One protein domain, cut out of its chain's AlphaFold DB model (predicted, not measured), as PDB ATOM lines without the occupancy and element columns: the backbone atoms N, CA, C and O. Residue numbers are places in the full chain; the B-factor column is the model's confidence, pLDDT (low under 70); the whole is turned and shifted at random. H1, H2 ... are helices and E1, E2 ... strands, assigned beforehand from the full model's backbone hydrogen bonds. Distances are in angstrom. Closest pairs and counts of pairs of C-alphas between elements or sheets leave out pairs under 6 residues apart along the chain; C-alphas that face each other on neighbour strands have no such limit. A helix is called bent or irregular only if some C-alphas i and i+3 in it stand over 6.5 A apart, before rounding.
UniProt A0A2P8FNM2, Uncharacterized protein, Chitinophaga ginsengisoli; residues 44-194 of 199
ATOM      1  N   PRO A  44     203.524 120.965 102.196       40.81
ATOM      2  CA  PRO A  44     203.826 119.679 101.558       40.81
ATOM      3  C   PRO A  44     204.942 118.897 102.263       40.81
ATOM      4  O   PRO A  44     204.946 117.671 102.246       40.81
ATOM      5  N   GLY A  45     205.872 119.609 102.911       37.97
ATOM      6  CA  GLY A  45     206.982 119.013 103.658       37.97
ATOM      7  C   GLY A  45     206.648 118.599 105.092       37.97
ATOM      8  O   GLY A  45     207.417 117.851 105.684       37.97
ATOM      9  N   LEU A  46     205.526 119.062 105.651       37.28
ATOM     10  CA  LEU A  46     205.175 118.807 107.051       37.28
ATOM     11  C   LEU A  46     204.001 117.838 107.215       37.28
ATOM     12  O   LEU A  46     203.827 117.308 108.302       37.28
ATOM     13  N   LYS A  47     203.214 117.568 106.159       36.16
ATOM     14  CA  LYS A  47     201.953 116.796 106.244       36.16
ATOM     15  C   LYS A  47     200.966 117.364 107.286       36.16
ATOM     16  O   LYS A  47     200.137 116.634 107.817       36.16
ATOM     17  N   ILE A  48     201.052 118.668 107.563       35.09
ATOM     18  CA  ILE A  48     200.175 119.396 108.487       35.09
ATOM     19  C   ILE A  48     199.371 120.409 107.681       35.09
ATOM     20  O   ILE A  48     199.947 121.236 106.966       35.09
ATOM     21  N   ASP A  49     198.051 120.380 107.849       36.69
ATOM     22  CA  ASP A  49     197.152 121.422 107.356       36.69
ATOM     23  C   ASP A  49     197.053 122.548 108.394       36.69
ATOM     24  O   ASP A  49     196.442 122.388 109.459       36.69
ATOM     25  N   SER A  50     197.627 123.716 108.098       38.72
ATOM     26  CA  SER A  50     197.480 124.894 108.959       38.72
ATOM     27  C   SER A  50     196.110 125.535 108.731       38.72
ATOM     28  O   SER A  50     195.844 126.108 107.675       38.72
ATOM     29  N   GLY A  51     195.219 125.461 109.721       45.84
ATOM     30  CA  GLY A  51     193.954 126.200 109.696       45.84
ATOM     31  C   GLY A  51     194.185 127.672 110.036       45.84
ATOM     32  O   GLY A  51     194.267 128.002 111.215       45.84
ATOM     33  N   THR A  52     194.289 128.534 109.026       43.91
ATOM     34  CA  THR A  52     194.568 129.977 109.172       43.91
ATOM     35  C   THR A  52     193.420 130.869 108.685       43.91
ATOM     36  O   THR A  52     193.632 132.044 108.399       43.91
ATOM     37  N   MET A  53     192.195 130.345 108.532       49.16
ATOM     38  CA  MET A  53     191.073 131.166 108.059       49.16
ATOM     39  C   MET A  53     190.561 132.076 109.179       49.16
ATOM     40  O   MET A  53     189.707 131.705 109.981       49.16
ATOM     41  N   VAL A  54     191.117 133.285 109.216       50.31
ATOM     42  CA  VAL A  54     190.744 134.356 110.149       50.31
ATOM     43  C   VAL A  54     189.595 135.223 109.605       50.31
ATOM     44  O   VAL A  54     189.070 136.062 110.328       50.31
ATOM     45  N   SER A  55     189.172 135.032 108.345       49.84
ATOM     46  CA  SER A  55     188.178 135.864 107.636       49.84
ATOM     47  C   SER A  55     187.226 135.046 106.742       49.84
ATOM     48  O   SER A  55     187.357 133.827 106.641       49.84
ATOM     49  N   SER A  56     186.231 135.714 106.143       52.72
ATOM     50  CA  SER A  56     185.144 135.083 105.382       52.72
ATOM     51  C   SER A  56     185.600 134.342 104.119       52.72
ATOM     52  O   SER A  56     186.511 134.755 103.401       52.72
ATOM     53  N   SER A  57     184.921 133.233 103.822       54.59
ATOM     54  CA  SER A  57     185.149 132.397 102.642       54.59
ATOM     55  C   SER A  57     183.841 132.160 101.887       54.59
ATOM     56  O   SER A  57     182.766 132.117 102.479       54.59
ATOM     57  N   LYS A  58     183.924 131.931 100.568       51.66
ATOM     58  CA  LYS A  58     182.787 131.461  99.746       51.66
ATOM     59  C   LYS A  58     182.454 129.974  99.975       51.66
ATOM     60  O   LYS A  58     181.661 129.402  99.231       51.66
ATOM     61  N   ALA A  59     183.108 129.329 100.941       54.03
ATOM     62  CA  ALA A  59     182.897 127.930 101.279       54.03
ATOM     63  C   ALA A  59     181.512 127.683 101.906       54.03
ATOM     64  O   ALA A  59     180.928 128.554 102.547       54.03
ATOM     65  N   PHE A  60     181.017 126.452 101.743       57.34
ATOM     66  CA  PHE A  60     179.742 125.992 102.304       57.34
ATOM     67  C   PHE A  60     179.655 126.183 103.829       57.34
ATOM     68  O   PHE A  60     178.615 126.584 104.338       57.34
ATOM     69  N   ILE A  61     180.764 125.949 104.535       65.00
ATOM     70  CA  ILE A  61     180.962 126.291 105.945       65.00
ATOM     71  C   ILE A  61     182.216 127.152 106.021       65.00
ATOM     72  O   ILE A  61     183.253 126.785 105.457       65.00
ATOM     73  N   ASN A  62     182.129 128.272 106.726       71.38
ATOM     74  CA  ASN A  62     183.263 129.135 106.987       71.38
ATOM     75  C   ASN A  62     183.826 128.851 108.385       71.38
ATOM     76  O   ASN A  62     183.224 129.174 109.401       71.38
ATOM     77  N   TYR A  63     184.985 128.202 108.448       74.62
ATOM     78  CA  TYR A  63     185.615 127.855 109.719       74.62
ATOM     79  C   TYR A  63     186.430 129.032 110.254       74.62
ATOM     80  O   TYR A  63     187.444 129.375 109.645       74.62
ATOM     81  N   ARG A  64     186.027 129.615 111.387       82.44
ATOM     82  CA  ARG A  64     186.723 130.751 112.010       82.44
ATOM     83  C   ARG A  64     187.470 130.299 113.261       82.44
ATOM     84  O   ARG A  64     186.866 129.747 114.181       82.44
ATOM     85  N   ARG A  65     188.784 130.536 113.293       83.25
ATOM     86  CA  ARG A  65     189.642 130.297 114.465       83.25
ATOM     87  C   ARG A  65     190.815 131.268 114.493       83.25
ATOM     88  O   ARG A  65     191.273 131.684 113.429       83.25
ATOM     89  N   GLU A  66     191.366 131.482 115.679       82.31
ATOM     90  CA  GLU A  66     192.692 132.066 115.882       82.31
ATOM     91  C   GLU A  66     193.569 131.053 116.617       82.31
ATOM     92  O   GLU A  66     193.133 130.448 117.597       82.31
ATOM     93  N   TYR A  67     194.792 130.836 116.137       74.75
ATOM     94  CA  TYR A  67     195.740 129.918 116.764       74.75
ATOM     95  C   TYR A  67     196.955 130.699 117.237       74.75
ATOM     96  O   TYR A  67     197.751 131.160 116.425       74.75
ATOM     97  N   ALA A  68     197.096 130.812 118.557       70.38
ATOM     98  CA  ALA A  68     198.101 131.669 119.175       70.38
ATOM     99  C   ALA A  68     199.543 131.134 119.067       70.38
ATOM    100  O   ALA A  68     200.469 131.911 119.266       70.38
ATOM    101  N   ALA A  69     199.734 129.836 118.763       69.94
ATOM    102  CA  ALA A  69     201.045 129.180 118.619       69.94
ATOM    103  C   ALA A  69     202.066 129.603 119.698       69.94
ATOM    104  O   ALA A  69     203.179 130.020 119.387       69.94
ATOM    105  N   THR A  70     201.653 129.570 120.966       69.25
ATOM    106  CA  THR A  70     202.435 130.082 122.093       69.25
ATOM    107  C   THR A  70     202.409 129.114 123.273       69.25
ATOM    108  O   THR A  70     201.419 128.414 123.479       69.25
ATOM    109  N   ASN A  71     203.479 129.089 124.068       74.31
ATOM    110  CA  ASN A  71     203.508 128.461 125.395       74.31
ATOM    111  C   ASN A  71     203.214 129.453 126.535       74.31
ATOM    112  O   ASN A  71     203.178 129.059 127.702       74.31
ATOM    113  N   ASP A  72     203.001 130.725 126.200       81.44
ATOM    114  CA  ASP A  72     202.616 131.775 127.131       81.44
ATOM    115  C   ASP A  72     201.089 131.863 127.253       81.44
ATOM    116  O   ASP A  72     200.377 132.121 126.277       81.44
ATOM    117  N   LEU A  73     200.588 131.666 128.475       84.81
ATOM    118  CA  LEU A  73     199.163 131.738 128.775       84.81
ATOM    119  C   LEU A  73     198.602 133.131 128.494       84.81
ATOM    120  O   LEU A  73     197.518 133.232 127.924       84.81
ATOM    121  N   ASP A  74     199.323 134.193 128.849       87.06
ATOM    122  CA  ASP A  74     198.828 135.555 128.645       87.06
ATOM    123  C   ASP A  74     198.728 135.869 127.147       87.06
ATOM    124  O   ASP A  74     197.703 136.379 126.688       87.06
ATOM    125  N   GLY A  75     199.724 135.460 126.359       85.81
ATOM    126  CA  GLY A  75     199.673 135.502 124.899       85.81
ATOM    127  C   GLY A  75     198.476 134.748 124.309       85.81
ATOM    128  O   GLY A  75     197.789 135.287 123.436       85.81
ATOM    129  N   LEU A  76     198.172 133.542 124.807       87.56
ATOM    130  CA  LEU A  76     196.993 132.779 124.377       87.56
ATOM    131  C   LEU A  76     195.697 133.543 124.683       87.56
ATOM    132  O   LEU A  76     194.839 133.676 123.808       87.56
ATOM    133  N   LEU A  77     195.560 134.064 125.904       90.94
ATOM    134  CA  LEU A  77     194.373 134.804 126.336       90.94
ATOM    135  C   LEU A  77     194.154 136.066 125.501       90.94
ATOM    136  O   LEU A  77     193.031 136.318 125.064       90.94
ATOM    137  N   VAL A  78     195.215 136.834 125.243       90.88
ATOM    138  CA  VAL A  78     195.153 138.050 124.422       90.88
ATOM    139  C   VAL A  78     194.726 137.720 122.995       90.88
ATOM    140  O   VAL A  78     193.832 138.383 122.465       90.88
ATOM    141  N   ALA A  79     195.311 136.686 122.386       89.75
ATOM    142  CA  ALA A  79     194.978 136.281 121.022       89.75
ATOM    143  C   ALA A  79     193.511 135.842 120.895       89.75
ATOM    144  O   ALA A  79     192.798 136.319 120.011       89.75
ATOM    145  N   GLN A  80     193.031 134.993 121.809       91.56
ATOM    146  CA  GLN A  80     191.640 134.532 121.790       91.56
ATOM    147  C   GLN A  80     190.660 135.675 122.078       91.56
ATOM    148  O   GLN A  80     189.665 135.824 121.372       91.56
ATOM    149  N   GLN A  81     190.944 136.535 123.058       92.81
ATOM    150  CA  GLN A  81     190.062 137.665 123.353       92.81
ATOM    151  C   GLN A  81     189.983 138.644 122.172       92.81
ATOM    152  O   GLN A  81     188.897 139.117 121.832       92.81
ATOM    153  N   ALA A  82     191.116 138.939 121.527       91.19
ATOM    154  CA  ALA A  82     191.157 139.776 120.333       91.19
ATOM    155  C   ALA A  82     190.375 139.148 119.173       91.19
ATOM    156  O   ALA A  82     189.636 139.854 118.488       91.19
ATOM    157  N   PHE A  83     190.482 137.829 118.996       92.19
ATOM    158  CA  PHE A  83     189.711 137.085 118.006       92.19
ATOM    159  C   PHE A  83     188.204 137.250 118.220       92.19
ATOM    160  O   PHE A  83     187.532 137.747 117.320       92.19
ATOM    161  N   PHE A  84     187.671 136.932 119.407       93.81
ATOM    162  CA  PHE A  84     186.227 137.035 119.665       93.81
ATOM    163  C   PHE A  84     185.702 138.471 119.568       93.81
ATOM    164  O   PHE A  84     184.645 138.691 118.974       93.81
ATOM    165  N   LYS A  85     186.465 139.464 120.044       93.19
ATOM    166  CA  LYS A  85     186.123 140.884 119.841       93.19
ATOM    167  C   LYS A  85     186.082 141.256 118.362       93.19
ATOM    168  O   LYS A  85     185.183 141.970 117.938       93.19
ATOM    169  N   GLY A  86     187.020 140.744 117.568       90.44
ATOM    170  CA  GLY A  86     187.061 140.959 116.123       90.44
ATOM    171  C   GLY A  86     185.906 140.310 115.351       90.44
ATOM    172  O   GLY A  86     185.675 140.689 114.206       90.44
ATOM    173  N   LEU A  87     185.183 139.355 115.948       90.44
ATOM    174  CA  LEU A  87     184.011 138.720 115.333       90.44
ATOM    175  C   LEU A  87     182.716 139.520 115.506       90.44
ATOM    176  O   LEU A  87     181.770 139.273 114.763       90.44
ATOM    177  N   GLN A  88     182.640 140.429 116.481       89.12
ATOM    178  CA  GLN A  88     181.396 141.130 116.812       89.12
ATOM    179  C   GLN A  88     180.858 141.913 115.602       89.12
ATOM    180  O   GLN A  88     181.538 142.791 115.068       89.12
ATOM    181  N   GLY A  89     179.635 141.597 115.166       86.00
ATOM    182  CA  GLY A  89     178.994 142.205 113.997       86.00
ATOM    183  C   GLY A  89     179.500 141.704 112.636       86.00
ATOM    184  O   GLY A  89     179.050 142.202 111.600       86.00
ATOM    185  N   ASP A  90     180.424 140.739 112.605       86.75
ATOM    186  CA  ASP A  90     180.964 140.126 111.382       86.75
ATOM    187  C   ASP A  90     180.700 138.611 111.306       86.75
ATOM    188  O   ASP A  90     181.271 137.911 110.465       86.75
ATOM    189  N   VAL A  91     179.806 138.075 112.139       85.56
ATOM    190  CA  VAL A  91     179.437 136.658 112.051       85.56
ATOM    191  C   VAL A  91     178.418 136.444 110.934       85.56
ATOM    192  O   VAL A  91     177.452 137.195 110.778       85.56
ATOM    193  N   LYS A  92     178.640 135.416 110.114       82.06
ATOM    194  CA  LYS A  92     177.718 134.969 109.059       82.06
ATOM    195  C   LYS A  92     177.018 133.676 109.465       82.06
ATOM    196  O   LYS A  92     177.552 132.880 110.227       82.06
ATOM    197  N   ASP A  93     175.856 133.409 108.872       76.75
ATOM    198  CA  ASP A  93     175.055 132.212 109.186       76.75
ATOM    199  C   ASP A  93     175.769 130.882 108.889       76.75
ATOM    200  O   ASP A  93     175.402 129.843 109.436       76.75
ATOM    201  N   ASN A  94     176.774 130.895 108.007       68.50
ATOM    202  CA  ASN A  94     177.593 129.729 107.681       68.50
ATOM    203  C   ASN A  94     178.910 129.654 108.469       68.50
ATOM    204  O   ASN A  94     179.737 128.791 108.151       68.50
ATOM    205  N   ASP A  95     179.120 130.522 109.461       77.25
ATOM    206  CA  ASP A  95     180.314 130.493 110.298       77.25
ATOM    207  C   ASP A  95     180.256 129.352 111.321       77.25
ATOM    208  O   ASP A  95     179.265 129.140 112.019       77.25
ATOM    209  N   LEU A  96     181.367 128.624 111.426       80.69
ATOM    210  CA  LEU A  96     181.640 127.663 112.483       80.69
ATOM    211  C   LEU A  96     182.832 128.181 113.287       80.69
ATOM    212  O   LEU A  96     183.977 128.113 112.830       80.69
ATOM    213  N   ILE A  97     182.551 128.724 114.467       87.31
ATOM    214  CA  ILE A  97     183.525 129.396 115.325       87.31
ATOM    215  C   ILE A  97     184.146 128.373 116.277       87.31
ATOM    216  O   ILE A  97     183.441 127.623 116.958       87.31
ATOM    217  N   ARG A  98     185.476 128.331 116.339       88.31
ATOM    218  CA  ARG A  98     186.236 127.450 117.235       88.31
ATOM    219  C   ARG A  98     187.039 128.293 118.223       88.31
ATOM    220  O   ARG A  98     187.854 129.105 117.794       88.31
ATOM    221  N   LEU A  99     186.858 128.043 119.520       89.31
ATOM    222  CA  LEU A  99     187.790 128.499 120.552       89.31
ATOM    223  C   LEU A  99     188.967 127.519 120.593       89.31
ATOM    224  O   LEU A  99     188.770 126.323 120.838       89.31
ATOM    225  N   ASP A 100     190.168 128.019 120.313       85.81
ATOM    226  CA  ASP A 100     191.396 127.227 120.355       85.81
ATOM    227  C   ASP A 100     192.092 127.419 121.703       85.81
ATOM    228  O   ASP A 100     192.578 128.507 122.014       85.81
ATOM    229  N   TRP A 101     192.127 126.365 122.516       86.38
ATOM    230  CA  TRP A 101     192.769 126.362 123.825       86.38
ATOM    231  C   TRP A 101     193.982 125.441 123.819       86.38
ATOM    232  O   TRP A 101     193.950 124.302 124.293       86.38
ATOM    233  N   GLN A 102     195.048 125.950 123.210       78.31
ATOM    234  CA  GLN A 102     196.256 125.200 122.917       78.31
ATOM    235  C   GLN A 102     197.494 125.990 123.352       78.31
ATOM    236  O   GLN A 102     197.684 127.115 122.888       78.31
ATOM    237  N   LEU A 103     198.337 125.404 124.209       71.56
ATOM    238  CA  LEU A 103     199.626 125.975 124.616       71.56
ATOM    239  C   LEU A 103     200.767 125.150 124.010       71.56
ATOM    240  O   LEU A 103     201.261 124.206 124.621       71.56
ATOM    241  N   THR A 104     201.167 125.498 122.791       65.50
ATOM    242  CA  THR A 104     202.242 124.828 122.035       65.50
ATOM    243  C   THR A 104     203.108 125.874 121.348       65.50
ATOM    244  O   THR A 104     202.543 126.762 120.707       65.50
ATOM    245  N   GLU A 105     204.442 125.772 121.433       54.38
ATOM    246  CA  GLU A 105     205.364 126.806 120.929       54.38
ATOM    247  C   GLU A 105     205.327 126.936 119.403       54.38
ATOM    248  O   GLU A 105     205.606 128.006 118.870       54.38
ATOM    249  N   THR A 106     205.014 125.860 118.672       55.38
ATOM    250  CA  THR A 106     204.976 125.891 117.201       55.38
ATOM    251  C   THR A 106     203.966 124.905 116.607       55.38
ATOM    252  O   THR A 106     203.723 123.826 117.146       55.38
ATOM    253  N   GLY A 107     203.442 125.214 115.412       49.28
ATOM    254  CA  GLY A 107     202.595 124.279 114.658       49.28
ATOM    255  C   GLY A 107     203.299 122.963 114.282       49.28
ATOM    256  O   GLY A 107     202.637 121.941 114.117       49.28
ATOM    257  N   SER A 108     204.636 122.963 114.190       48.59
ATOM    258  CA  SER A 108     205.462 121.760 113.998       48.59
ATOM    259  C   SER A 108     205.486 120.843 115.221       48.59
ATOM    260  O   SER A 108     205.501 119.625 115.070       48.59
ATOM    261  N   GLU A 109     205.456 121.416 116.421       51.81
ATOM    262  CA  GLU A 109     205.468 120.679 117.685       51.81
ATOM    263  C   GLU A 109     204.108 120.013 117.950       51.81
ATOM    264  O   GLU A 109     204.047 118.827 118.268       51.81
ATOM    265  N   ALA A 110     203.008 120.726 117.675       51.16
ATOM    266  CA  ALA A 110     201.653 120.168 117.725       51.16
ATOM    267  C   ALA A 110     201.495 118.930 116.819       51.16
ATOM    268  O   ALA A 110     200.854 117.947 117.186       51.16
ATOM    269  N   ALA A 111     202.115 118.944 115.641       48.62
ATOM    270  CA  ALA A 111     202.057 117.817 114.721       48.62
ATOM    271  C   ALA A 111     202.962 116.642 115.080       48.62
ATOM    272  O   ALA A 111     202.644 115.512 114.714       48.62
ATOM    273  N   MET A 112     204.075 116.887 115.774       48.03
ATOM    274  CA  MET A 112     204.895 115.805 116.317       48.03
ATOM    275  C   MET A 112     204.097 115.002 117.349       48.03
ATOM    276  O   MET A 112     204.006 113.787 117.208       48.03
ATOM    277  N   ILE A 113     203.398 115.672 118.272       49.12
ATOM    278  CA  ILE A 113     202.529 114.999 119.255       49.12
ATOM    279  C   ILE A 113     201.368 114.261 118.576       49.12
ATOM    280  O   ILE A 113     201.049 113.129 118.931       49.12
ATOM    281  N   CYS A 114     200.715 114.873 117.578       38.91
ATOM    282  CA  CYS A 114     199.619 114.205 116.869       38.91
ATOM    283  C   CYS A 114     200.078 112.948 116.108       38.91
ATOM    284  O   CYS A 114     199.298 112.002 115.993       38.91
ATOM    285  N   ASN A 115     201.319 112.919 115.607       38.91
ATOM    286  CA  ASN A 115     201.886 111.744 114.942       38.91
ATOM    287  C   ASN A 115     202.261 110.625 115.932       38.91
ATOM    288  O   ASN A 115     202.076 109.461 115.587       38.91
ATOM    289  N   GLU A 116     202.697 110.945 117.159       41.75
ATOM    290  CA  GLU A 116     202.964 109.945 118.216       41.75
ATOM    291  C   GLU A 116     201.712 109.137 118.598       41.75
ATOM    292  O   GLU A 116     201.807 107.957 118.927       41.75
ATOM    293  N   VAL A 117     200.519 109.735 118.509       39.50
ATOM    294  CA  VAL A 117     199.247 109.045 118.800       39.50
ATOM    295  C   VAL A 117     198.783 108.156 117.631       39.50
ATOM    296  O   VAL A 117     197.942 107.280 117.826       39.50
ATOM    297  N   GLN A 118     199.317 108.353 116.417       33.56
ATOM    298  CA  GLN A 118     198.904 107.615 115.214       33.56
ATOM    299  C   GLN A 118     199.920 106.592 114.688       33.56
ATOM    300  O   GLN A 118     199.520 105.735 113.899       33.56
ATOM    301  N   SER A 119     201.196 106.626 115.083       33.94
ATOM    302  CA  SER A 119     202.148 105.599 114.643       33.94
ATOM    303  C   SER A 119     202.164 104.401 115.595       33.94
ATOM    304  O   SER A 119     202.762 104.461 116.665       33.94
ATOM    305  N   GLU A 120     201.593 103.270 115.169       42.34
ATOM    306  CA  GLU A 120     201.852 101.953 115.789       42.34
ATOM    307  C   GLU A 120     203.325 101.507 115.629       42.34
ATOM    308  O   GLU A 120     203.769 100.561 116.275       42.34
ATOM    309  N   GLU A 121     204.108 102.221 114.815       48.50
ATOM    310  CA  GLU A 121     205.552 102.051 114.659       48.50
ATOM    311  C   GLU A 121     206.283 103.274 115.233       48.50
ATOM    312  O   GLU A 121     206.645 104.200 114.509       48.50
ATOM    313  N   ALA A 122     206.476 103.288 116.554       43.88
ATOM    314  CA  ALA A 122     207.316 104.279 117.224       43.88
ATOM    315  C   ALA A 122     208.709 104.311 116.568       43.88
ATOM    316  O   ALA A 122     209.399 103.287 116.503       43.88
ATOM    317  N   ASN A 123     209.119 105.470 116.045       50.38
ATOM    318  CA  ASN A 123     210.448 105.653 115.473       50.38
ATOM    319  C   ASN A 123     211.387 106.170 116.576       50.38
ATOM    320  O   ASN A 123     211.339 107.358 116.896       50.38
ATOM    321  N   PRO A 124     212.293 105.335 117.116       50.19
ATOM    322  CA  PRO A 124     213.112 105.685 118.278       50.19
ATOM    323  C   PRO A 124     214.044 106.889 118.058       50.19
ATOM    324  O   PRO A 124     214.528 107.474 119.025       50.19
ATOM    325  N   LEU A 125     214.298 107.295 116.807       51.62
ATOM    326  CA  LEU A 125     215.042 108.522 116.499       51.62
ATOM    327  C   LEU A 125     214.194 109.790 116.679       51.62
ATOM    328  O   LEU A 125     214.732 110.817 117.091       51.62
ATOM    329  N   ALA A 126     212.892 109.728 116.384       51.22
ATOM    330  CA  ALA A 126     211.969 110.843 116.581       51.22
ATOM    331  C   ALA A 126     211.692 111.052 118.078       51.22
ATOM    332  O   ALA A 126     211.879 112.159 118.583       51.22
ATOM    333  N   ASP A 127     211.398 109.965 118.794       50.09
ATOM    334  CA  ASP A 127     211.175 109.971 120.245       50.09
ATOM    335  C   ASP A 127     212.438 110.432 120.995       50.09
ATOM    336  O   ASP A 127     212.378 111.217 121.943       50.09
ATOM    337  N   GLY A 128     213.614 109.998 120.526       50.56
ATOM    338  CA  GLY A 128     214.908 110.415 121.062       50.56
ATOM    339  C   GLY A 128     215.187 111.905 120.864       50.56
ATOM    340  O   GLY A 128     215.700 112.552 121.775       50.56
ATOM    341  N   ALA A 129     214.817 112.480 119.716       53.66
ATOM    342  CA  ALA A 129     214.956 113.914 119.466       53.66
ATOM    343  C   ALA A 129     213.987 114.746 120.322       53.66
ATOM    344  O   ALA A 129     214.378 115.806 120.812       53.66
ATOM    345  N   LEU A 130     212.762 114.262 120.552       51.09
ATOM    346  CA  LEU A 130     211.768 114.932 121.395       51.09
ATOM    347  C   LEU A 130     212.184 114.909 122.872       51.09
ATOM    348  O   LEU A 130     212.191 115.949 123.532       51.09
ATOM    349  N   LEU A 131     212.634 113.750 123.364       52.41
ATOM    350  CA  LEU A 131     213.205 113.603 124.704       52.41
ATOM    351  C   LEU A 131     214.411 114.530 124.881       52.41
ATOM    352  O   LEU A 131     214.488 115.256 125.868       52.41
ATOM    353  N   LEU A 132     215.329 114.558 123.911       48.78
ATOM    354  CA  LEU A 132     216.520 115.398 123.982       48.78
ATOM    355  C   LEU A 132     216.170 116.892 123.917       48.78
ATOM    356  O   LEU A 132     216.766 117.683 124.639       48.78
ATOM    357  N   THR A 133     215.178 117.285 123.119       49.66
ATOM    358  CA  THR A 133     214.727 118.684 123.023       49.66
ATOM    359  C   THR A 133     214.043 119.135 124.315       49.66
ATOM    360  O   THR A 133     214.362 120.209 124.825       49.66
ATOM    361  N   ASN A 134     213.193 118.291 124.904       46.47
ATOM    362  CA  ASN A 134     212.535 118.552 126.187       46.47
ATOM    363  C   ASN A 134     213.536 118.591 127.357       46.47
ATOM    364  O   ASN A 134     213.432 119.447 128.235       46.47
ATOM    365  N   VAL A 135     214.547 117.713 127.347       46.91
ATOM    366  CA  VAL A 135     215.595 117.643 128.382       46.91
ATOM    367  C   VAL A 135     216.604 118.790 128.261       46.91
ATOM    368  O   VAL A 135     216.983 119.368 129.277       46.91
ATOM    369  N   ILE A 136     217.030 119.154 127.046       46.44
ATOM    370  CA  ILE A 136     218.018 120.226 126.823       46.44
ATOM    371  C   ILE A 136     217.402 121.612 127.035       46.44
ATOM    372  O   ILE A 136     218.091 122.511 127.517       46.44
ATOM    373  N   LYS A 137     216.122 121.817 126.696       46.53
ATOM    374  CA  LYS A 137     215.509 123.150 126.760       46.53
ATOM    375  C   LYS A 137     214.811 123.502 128.084       46.53
ATOM    376  O   LYS A 137     214.238 124.582 128.180       46.53
ATOM    377  N   HIS A 138     214.853 122.653 129.117       44.06
ATOM    378  CA  HIS A 138     214.147 122.890 130.395       44.06
ATOM    379  C   HIS A 138     212.634 123.184 130.251       44.06
ATOM    380  O   HIS A 138     212.009 123.710 131.177       44.06
ATOM    381  N   HIS A 139     212.025 122.870 129.104       50.31
ATOM    382  CA  HIS A 139     210.627 123.181 128.850       50.31
ATOM    383  C   HIS A 139     209.741 122.182 129.594       50.31
ATOM    384  O   HIS A 139     209.924 120.970 129.503       50.31
ATOM    385  N   LYS A 140     208.780 122.707 130.368       54.56
ATOM    386  CA  LYS A 140     207.663 121.911 130.889       54.56
ATOM    387  C   LYS A 140     207.050 121.151 129.716       54.56
ATOM    388  O   LYS A 140     206.903 121.737 128.644       54.56
ATOM    389  N   SER A 141     206.713 119.876 129.906       65.19
ATOM    390  CA  SER A 141     206.114 119.102 128.821       65.19
ATOM    391  C   SER A 141     204.836 119.795 128.338       65.19
ATOM    392  O   SER A 141     204.161 120.487 129.104       65.19
ATOM    393  N   ILE A 142     204.473 119.606 127.072       65.56
ATOM    394  CA  ILE A 142     203.238 120.180 126.510       65.56
ATOM    395  C   ILE A 142     202.015 119.723 127.308       65.56
ATOM    396  O   ILE A 142     201.064 120.481 127.480       65.56
ATOM    397  N   ILE A 143     202.079 118.522 127.892       67.06
ATOM    398  CA  ILE A 143     201.081 118.020 128.835       67.06
ATOM    399  C   ILE A 143     201.003 118.918 130.077       67.06
ATOM    400  O   ILE A 143     199.913 119.349 130.445       67.06
ATOM    401  N   ASP A 144     202.134 119.253 130.699       69.06
ATOM    402  CA  ASP A 144     202.169 120.128 131.878       69.06
ATOM    403  C   ASP A 144     201.669 121.544 131.567       69.06
ATOM    404  O   ASP A 144     200.924 122.128 132.358       69.06
ATOM    405  N   LEU A 145     202.052 122.096 130.411       71.06
ATOM    406  CA  LEU A 145     201.574 123.402 129.947       71.06
ATOM    407  C   LEU A 145     200.060 123.379 129.714       71.06
ATOM    408  O   LEU A 145     199.348 124.243 130.227       71.06
ATOM    409  N   SER A 146     199.558 122.347 129.037       74.38
ATOM    410  CA  SER A 146     198.127 122.159 128.774       74.38
ATOM    411  C   SER A 146     197.330 122.015 130.068       74.38
ATOM    412  O   SER A 146     196.316 122.684 130.254       74.38
ATOM    413  N   LEU A 147     197.814 121.222 131.030       78.38
ATOM    414  CA  LEU A 147     197.165 121.054 132.334       78.38
ATOM    415  C   LEU A 147     197.115 122.353 133.148       78.38
ATOM    416  O   LEU A 147     196.142 122.575 133.872       78.38
ATOM    417  N   ILE A 148     198.135 123.212 133.050       80.31
ATOM    418  CA  ILE A 148     198.112 124.548 133.661       80.31
ATOM    419  C   ILE A 148     197.081 125.423 132.948       80.31
ATOM    420  O   ILE A 148     196.215 125.984 133.618       80.31
ATOM    421  N   GLY A 149     197.129 125.501 131.616       79.62
ATOM    422  CA  GLY A 149     196.206 126.306 130.817       79.62
ATOM    423  C   GLY A 149     194.742 125.919 131.030       79.62
ATOM    424  O   GLY A 149     193.882 126.786 131.168       79.62
ATOM    425  N   ASN A 150     194.442 124.626 131.142       85.06
ATOM    426  CA  ASN A 150     193.082 124.108 131.331       85.06
ATOM    427  C   ASN A 150     192.410 124.623 132.611       85.06
ATOM    428  O   ASN A 150     191.193 124.798 132.635       85.06
ATOM    429  N   ARG A 151     193.188 124.963 133.650       85.56
ATOM    430  CA  ARG A 151     192.657 125.569 134.889       85.56
ATOM    431  C   ARG A 151     192.051 126.954 134.662       85.56
ATOM    432  O   ARG A 151     191.222 127.384 135.458       85.56
ATOM    433  N   TYR A 152     192.464 127.642 133.600       89.38
ATOM    434  CA  TYR A 152     192.019 128.995 133.279       89.38
ATOM    435  C   TYR A 152     190.898 129.028 132.238       89.38
ATOM    436  O   TYR A 152     190.215 130.045 132.161       89.38
ATOM    437  N   LEU A 153     190.664 127.945 131.484       90.81
ATOM    438  CA  LEU A 153     189.671 127.925 130.401       90.81
ATOM    439  C   LEU A 153     188.273 128.280 130.905       90.81
ATOM    440  O   LEU A 153     187.695 129.267 130.466       90.81
ATOM    441  N   VAL A 154     187.743 127.492 131.841       91.69
ATOM    442  CA  VAL A 154     186.383 127.683 132.362       91.69
ATOM    443  C   VAL A 154     186.188 129.091 132.935       91.69
ATOM    444  O   VAL A 154     185.287 129.785 132.464       91.69
ATOM    445  N   PRO A 155     187.012 129.575 133.890       94.12
ATOM    446  CA  PRO A 155     186.804 130.909 134.440       94.12
ATOM    447  C   PRO A 155     186.941 132.007 133.378       94.12
ATOM    448  O   PRO A 155     186.163 132.956 133.414       94.12
ATOM    449  N   LYS A 156     187.857 131.877 132.407       94.88
ATOM    450  CA  LYS A 156     188.040 132.896 131.363       94.88
ATOM    451  C   LYS A 156     186.918 132.925 130.341       94.88
ATOM    452  O   LYS A 156     186.481 134.008 129.970       94.88
ATOM    453  N   VAL A 157     186.402 131.772 129.930       94.44
ATOM    454  CA  VAL A 157     185.230 131.728 129.049       94.44
ATOM    455  C   VAL A 157     184.018 132.327 129.758       94.44
ATOM    456  O   VAL A 157     183.310 133.130 129.163       94.44
ATOM    457  N   MET A 158     183.804 132.015 131.039       95.69
ATOM    458  CA  MET A 158     182.704 132.610 131.805       95.69
ATOM    459  C   MET A 158     182.868 134.124 131.990       95.69
ATOM    460  O   MET A 158     181.883 134.853 131.900       95.69
ATOM    461  N   GLU A 159     184.096 134.608 132.195       96.81
ATOM    462  CA  GLU A 159     184.426 136.039 132.211       96.81
ATOM    463  C   GLU A 159     184.099 136.707 130.867       96.81
ATOM    464  O   GLU A 159     183.402 137.718 130.854       96.81
ATOM    465  N   TRP A 160     184.510 136.110 129.745       96.81
ATOM    466  CA  TRP A 160     184.223 136.623 128.399       96.81
ATOM    467  C   TRP A 160     182.739 136.582 128.034       96.81
ATOM    468  O   TRP A 160     182.261 137.418 127.274       96.81
ATOM    469  N   ILE A 161     181.984 135.623 128.565       95.94
ATOM    470  CA  ILE A 161     180.524 135.610 128.423       95.94
ATOM    471  C   ILE A 161     179.910 136.747 129.245       95.94
ATOM    472  O   ILE A 161     179.006 137.438 128.779       95.94
ATOM    473  N   ALA A 162     180.390 136.951 130.472       96.19
ATOM    474  CA  ALA A 162     179.863 137.973 131.367       96.19
ATOM    475  C   ALA A 162     180.165 139.403 130.885       96.19
ATOM    476  O   ALA A 162     179.331 140.289 131.068       96.19
ATOM    477  N   ASP A 163     181.330 139.630 130.272       96.12
ATOM    478  CA  ASP A 163     181.741 140.938 129.744       96.12
ATOM    479  C   ASP A 163     181.246 141.220 128.310       96.12
ATOM    480  O   ASP A 163     181.438 142.324 127.795       96.12
ATOM    481  N   GLY A 164     180.578 140.246 127.681       94.62
ATOM    482  CA  GLY A 164     180.027 140.353 126.330       94.62
ATOM    483  C   GLY A 164     181.048 140.164 125.206       94.62
ATOM    484  O   GLY A 164     180.694 140.331 124.041       94.62
ATOM    485  N   THR A 165     182.298 139.800 125.506       96.06
ATOM    486  CA  THR A 165     183.272 139.359 124.494       96.06
ATOM    487  C   THR A 165     182.739 138.149 123.723       96.06
ATOM    488  O   THR A 165     182.919 138.073 122.507       96.06
ATOM    489  N   ILE A 166     182.076 137.224 124.422       96.12
ATOM    490  CA  ILE A 166     181.337 136.099 123.849       96.12
ATOM    491  C   ILE A 166     179.838 136.325 124.054       96.12
ATOM    492  O   ILE A 166     179.366 136.445 125.184       96.12
ATOM    493  N   ASP A 167     179.076 136.310 122.966       94.31
ATOM    494  CA  ASP A 167     177.633 136.526 122.963       94.31
ATOM    495  C   ASP A 167     176.891 135.547 122.033       94.31
ATOM    496  O   ASP A 167     177.444 134.581 121.503       94.31
ATOM    497  N   LYS A 168     175.579 135.754 121.869       91.19
ATOM    498  CA  LYS A 168     174.736 134.859 121.065       91.19
ATOM    499  C   LYS A 168     175.151 134.804 119.596       91.19
ATOM    500  O   LYS A 168     174.839 133.801 118.947       91.19
ATOM    501  N   GLU A 169     175.801 135.846 119.094       90.06
ATOM    502  CA  GLU A 169     176.255 135.967 117.717       90.06
ATOM    503  C   GLU A 169     177.564 135.193 117.525       90.06
ATOM    504  O   GLU A 169     177.621 134.306 116.676       90.06
ATOM    505  N   ASN A 170     178.575 135.445 118.361       91.56
ATOM    506  CA  ASN A 170     179.935 134.931 118.158       91.56
ATOM    507  C   ASN A 170     180.331 133.733 119.047       91.56
ATOM    508  O   ASN A 170     181.501 133.340 119.057       91.56
ATOM    509  N   LYS A 171     179.390 133.137 119.793       92.12
ATOM    510  CA  LYS A 171     179.665 131.971 120.652       92.12
ATOM    511  C   LYS A 171     180.369 130.828 119.908       92.12
ATOM    512  O   LYS A 171     179.970 130.480 118.792       92.12
ATOM    513  N   PRO A 172     181.369 130.178 120.532       91.00
ATOM    514  CA  PRO A 172     182.065 129.069 119.901       91.00
ATOM    515  C   PRO A 172     181.121 127.884 119.684       91.00
ATOM    516  O   PRO A 172     180.410 127.451 120.590       91.00
ATOM    517  N   ASN A 173     181.139 127.312 118.485       85.81
ATOM    518  CA  ASN A 173     180.484 126.038 118.188       85.81
ATOM    519  C   ASN A 173     181.366 124.849 118.581       85.81
ATOM    520  O   ASN A 173     180.864 123.747 118.788       85.81
ATOM    521  N   ILE A 174     182.685 125.061 118.623       83.88
ATOM    522  CA  ILE A 174     183.681 124.035 118.924       83.88
ATOM    523  C   ILE A 174     184.634 124.560 119.995       83.88
ATOM    524  O   ILE A 174     185.237 125.621 119.834       83.88
ATOM    525  N   LEU A 175     184.813 123.765 121.044       85.25
ATOM    526  CA  LEU A 175     185.886 123.917 122.018       85.25
ATOM    527  C   LEU A 175     186.979 122.905 121.688       85.25
ATOM    528  O   LEU A 175     186.732 121.700 121.713       85.25
ATOM    529  N   TYR A 176     188.170 123.390 121.348       83.50
ATOM    530  CA  TYR A 176     189.340 122.540 121.163       83.50
ATOM    531  C   TYR A 176     190.318 122.776 122.301       83.50
ATOM    532  O   TYR A 176     190.708 123.915 122.541       83.50
ATOM    533  N   VAL A 177     190.704 121.703 122.983       81.88
ATOM    534  CA  VAL A 177     191.520 121.762 124.193       81.88
ATOM    535  C   VAL A 177     192.581 120.675 124.128       81.88
ATOM    536  O   VAL A 177     192.249 119.511 123.884       81.88
ATOM    537  N   ASP A 178     193.838 121.037 124.377       72.50
ATOM    538  CA  ASP A 178     194.898 120.044 124.548       72.50
ATOM    539  C   ASP A 178     194.729 119.283 125.870       72.50
ATOM    540  O   ASP A 178     194.397 119.850 126.915       72.50
ATOM    541  N   VAL A 179     194.986 117.970 125.828       70.12
ATOM    542  CA  VAL A 179     194.855 117.070 126.988       70.12
ATOM    543  C   VAL A 179     193.454 117.176 127.614       70.12
ATOM    544  O   VAL A 179     193.268 117.512 128.787       70.12
ATOM    545  N   ALA A 180     192.440 116.899 126.794       67.00
ATOM    546  CA  ALA A 180     191.051 116.843 127.228       67.00
ATOM    547  C   ALA A 180     190.847 115.745 128.291       67.00
ATOM    548  O   ALA A 180     191.192 114.583 128.084       67.00
ATOM    549  N   GLY A 181     190.257 116.117 129.428       71.25
ATOM    550  CA  GLY A 181     189.753 115.186 130.442       71.25
ATOM    551  C   GLY A 181     188.233 115.286 130.552       71.25
ATOM    552  O   GLY A 181     187.635 116.153 129.930       71.25
ATOM    553  N   ASN A 182     187.592 114.455 131.378       77.81
ATOM    554  CA  ASN A 182     186.121 114.425 131.486       77.81
ATOM    555  C   ASN A 182     185.484 115.800 131.775       77.81
ATOM    556  O   ASN A 182     184.403 116.090 131.274       77.81
ATOM    557  N   TRP A 183     186.202 116.663 132.498       82.75
ATOM    558  CA  TRP A 183     185.772 118.017 132.845       82.75
ATOM    559  C   TRP A 183     185.382 118.882 131.634       82.75
ATOM    560  O   TRP A 183     184.500 119.727 131.764       82.75
ATOM    561  N   ILE A 184     186.012 118.698 130.461       85.12
ATOM    562  CA  ILE A 184     185.684 119.527 129.289       85.12
ATOM    563  C   ILE A 184     184.315 119.155 128.729       85.12
ATOM    564  O   ILE A 184     183.579 120.021 128.267       85.12
ATOM    565  N   THR A 185     183.950 117.873 128.802       79.06
ATOM    566  CA  THR A 185     182.631 117.392 128.390       79.06
ATOM    567  C   THR A 185     181.552 117.979 129.290       79.06
ATOM    568  O   THR A 185     180.557 118.488 128.776       79.06
ATOM    569  N   ASP A 186     181.777 117.968 130.606       80.88
ATOM    570  CA  ASP A 186     180.856 118.560 131.582       80.88
ATOM    571  C   ASP A 186     180.684 120.061 131.321       80.88
ATOM    572  O   ASP A 186     179.563 120.551 131.200       80.88
ATOM    573  N   PHE A 187     181.786 120.781 131.092       89.31
ATOM    574  CA  PHE A 187     181.731 122.203 130.763       89.31
ATOM    575  C   PHE A 187     180.985 122.492 129.449       89.31
ATOM    576  O   PHE A 187     180.196 123.433 129.377       89.31
ATOM    577  N   CYS A 188     181.179 121.678 128.407       82.94
ATOM    578  CA  CYS A 188     180.419 121.792 127.160       82.94
ATOM    579  C   CYS A 188     178.913 121.567 127.377       82.94
ATOM    580  O   CYS A 188     178.095 122.243 126.749       82.94
ATOM    581  N   ILE A 189     178.532 120.619 128.239       81.69
ATOM    582  CA  ILE A 189     177.130 120.388 128.613       81.69
ATOM    583  C   ILE A 189     176.575 121.616 129.337       81.69
ATOM    584  O   ILE A 189     175.498 122.094 128.977       81.69
ATOM    585  N   ASP A 190     177.319 122.161 130.298       87.12
ATOM    586  CA  ASP A 190     176.921 123.356 131.041       87.12
ATOM    587  C   ASP A 190     176.723 124.558 130.113       87.12
ATOM    588  O   ASP A 190     175.672 125.199 130.164       87.12
ATOM    589  N   LEU A 191     177.668 124.816 129.201       86.62
ATOM    590  CA  LEU A 191     177.552 125.876 128.195       86.62
ATOM    591  C   LEU A 191     176.301 125.709 127.331       86.62
ATOM    592  O   LEU A 191     175.557 126.670 127.148       86.62
ATOM    593  N   ASN A 192     176.033 124.496 126.841       84.50
ATOM    594  CA  ASN A 192     174.851 124.221 126.021       84.50
ATOM    595  C   ASN A 192     173.534 124.470 126.767       84.50
ATOM    596  O   ASN A 192     172.535 124.786 126.128       84.50
ATOM    597  N   ASN A 193     173.526 124.365 128.099       85.88
ATOM    598  CA  ASN A 193     172.356 124.666 128.923       85.88
ATOM    599  C   ASN A 193     172.196 126.168 129.225       85.88
ATOM    600  O   ASN A 193     171.137 126.584 129.707       85.88
ATOM    601  N   MET A 194     173.208 127.002 128.959       87.00
ATOM    602  CA  MET A 194     173.144 128.440 129.229       87.00
ATOM    603  C   MET A 194     172.210 129.172 128.248       87.00
ATOM    604  O   MET A 194     172.122 128.810 127.072       87.00
TER     605      MET A 194
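What this domain is: This is residues 44 to 194 of the 199 residues of an uncharacterized protein of Chitinophaga ginsengisoli (UniProt A0A2P8FNM2). A small staggered sheet of three parallel strands has helix H1 over one face, while H4b and H5 follow beyond it, H4b running the same way as both H1 and H5, with few contacts between them. At one end of the longest axis H2 and H3 reach away from the sheet as a loose arm. The 151 printed residues hold E1 H1 E2 H2 H3 H4 E3 H5 along the chain, five named helices and three named strands, with sheet order E1 E2 E3; the class is mostly helix. The whole is compact, with a radius of gyration of the C-alphas of 16.9 A and spans of 49 by 35 by 26 A.

How they stand to each other: Start at the inner strand E2, residues 95 to 101. Its residues 95 to 97 pair with E1, residues 62 to 64, where N 96 and O 62 are 2.8 A apart; its residues 98 to 101 pair with E3, residues 174 to 177, where N 101 and O 176 are 2.8 A apart. Both pairs are parallel, at 26 and 16 degrees. Next find H1, residues 73 to 87, on the sheet at a height of 9.3 A over a local plane fitted to just 6 C-alphas. It lies over E2, and only just not over E1, on which 2 of its C-alphas fall; it runs along the strands, at 5 degrees to E2 on the local plane. The closest C-alphas of H1 and E2 are those of Gln 80 and Leu 99, 7.3 A apart. E1, H1 and E2 make a strand-helix-strand unit, two parallel neighbour strands joined through a helix, with a right-handed crossover; E2, H2 H3 H4 and E3 make another, where H2 is residues 107 to 116, H3 is 124 to 136 and H4 is 142 to 162. By its hydrogen bonds H4 was assigned as one helix, but it is bent: C-alphas 151 and 154 are 7.1 A apart, and its arms H4a, residues 142 to 151, and H4b, residues 154 to 162, stand at a steep tilt of 45 degrees. H4a only grazes the sheet with residues 146 to 150, and H5, residues 182 to 193, only grazes it with residues 184 to 188. H4b is close to H5 but not clearly touching: their closest C-alphas, Val 154 and Phe 187, are 7.4 A apart, at a shallow tilt of 16 degrees. H2 and H3 are near each other, with 7 pairs of C-alphas within 10 A, and neither is on the sheet. Every O i to N i+4 pair is within hydrogen-bond range in H1, H2, H3, H4b and H5; in H4a it is 5 of 6.

Where its parts are: Find C-alpha 95 at (180.314, 130.493, 110.298); from there E2 runs 18.8 A. E1 spans 6.3 A and E3 9.7 A. From C-alpha 73 at (199.163, 131.738, 128.775) H1 runs 21.4 A. H2 spans 14.8 A, H3 17.6 A, H4a 14.5 A and H4b 12.2 A. H5 runs 17.3 A to C-alpha 193 at (172.356, 124.666, 128.923).

The domain as a whole: The two C-alphas farthest apart, those of Gly 89 and Pro 124, are 50.2 A apart. The printed part has no cut; the link from H4 to E3, 11 residues, is long. Residues 44 to 61 hold no named element, and residues 117 to 125 stand free. The mean pLDDT of the printed part is 70.9; 63 residues are under 70, among them 44 to 61 and 104 to 144.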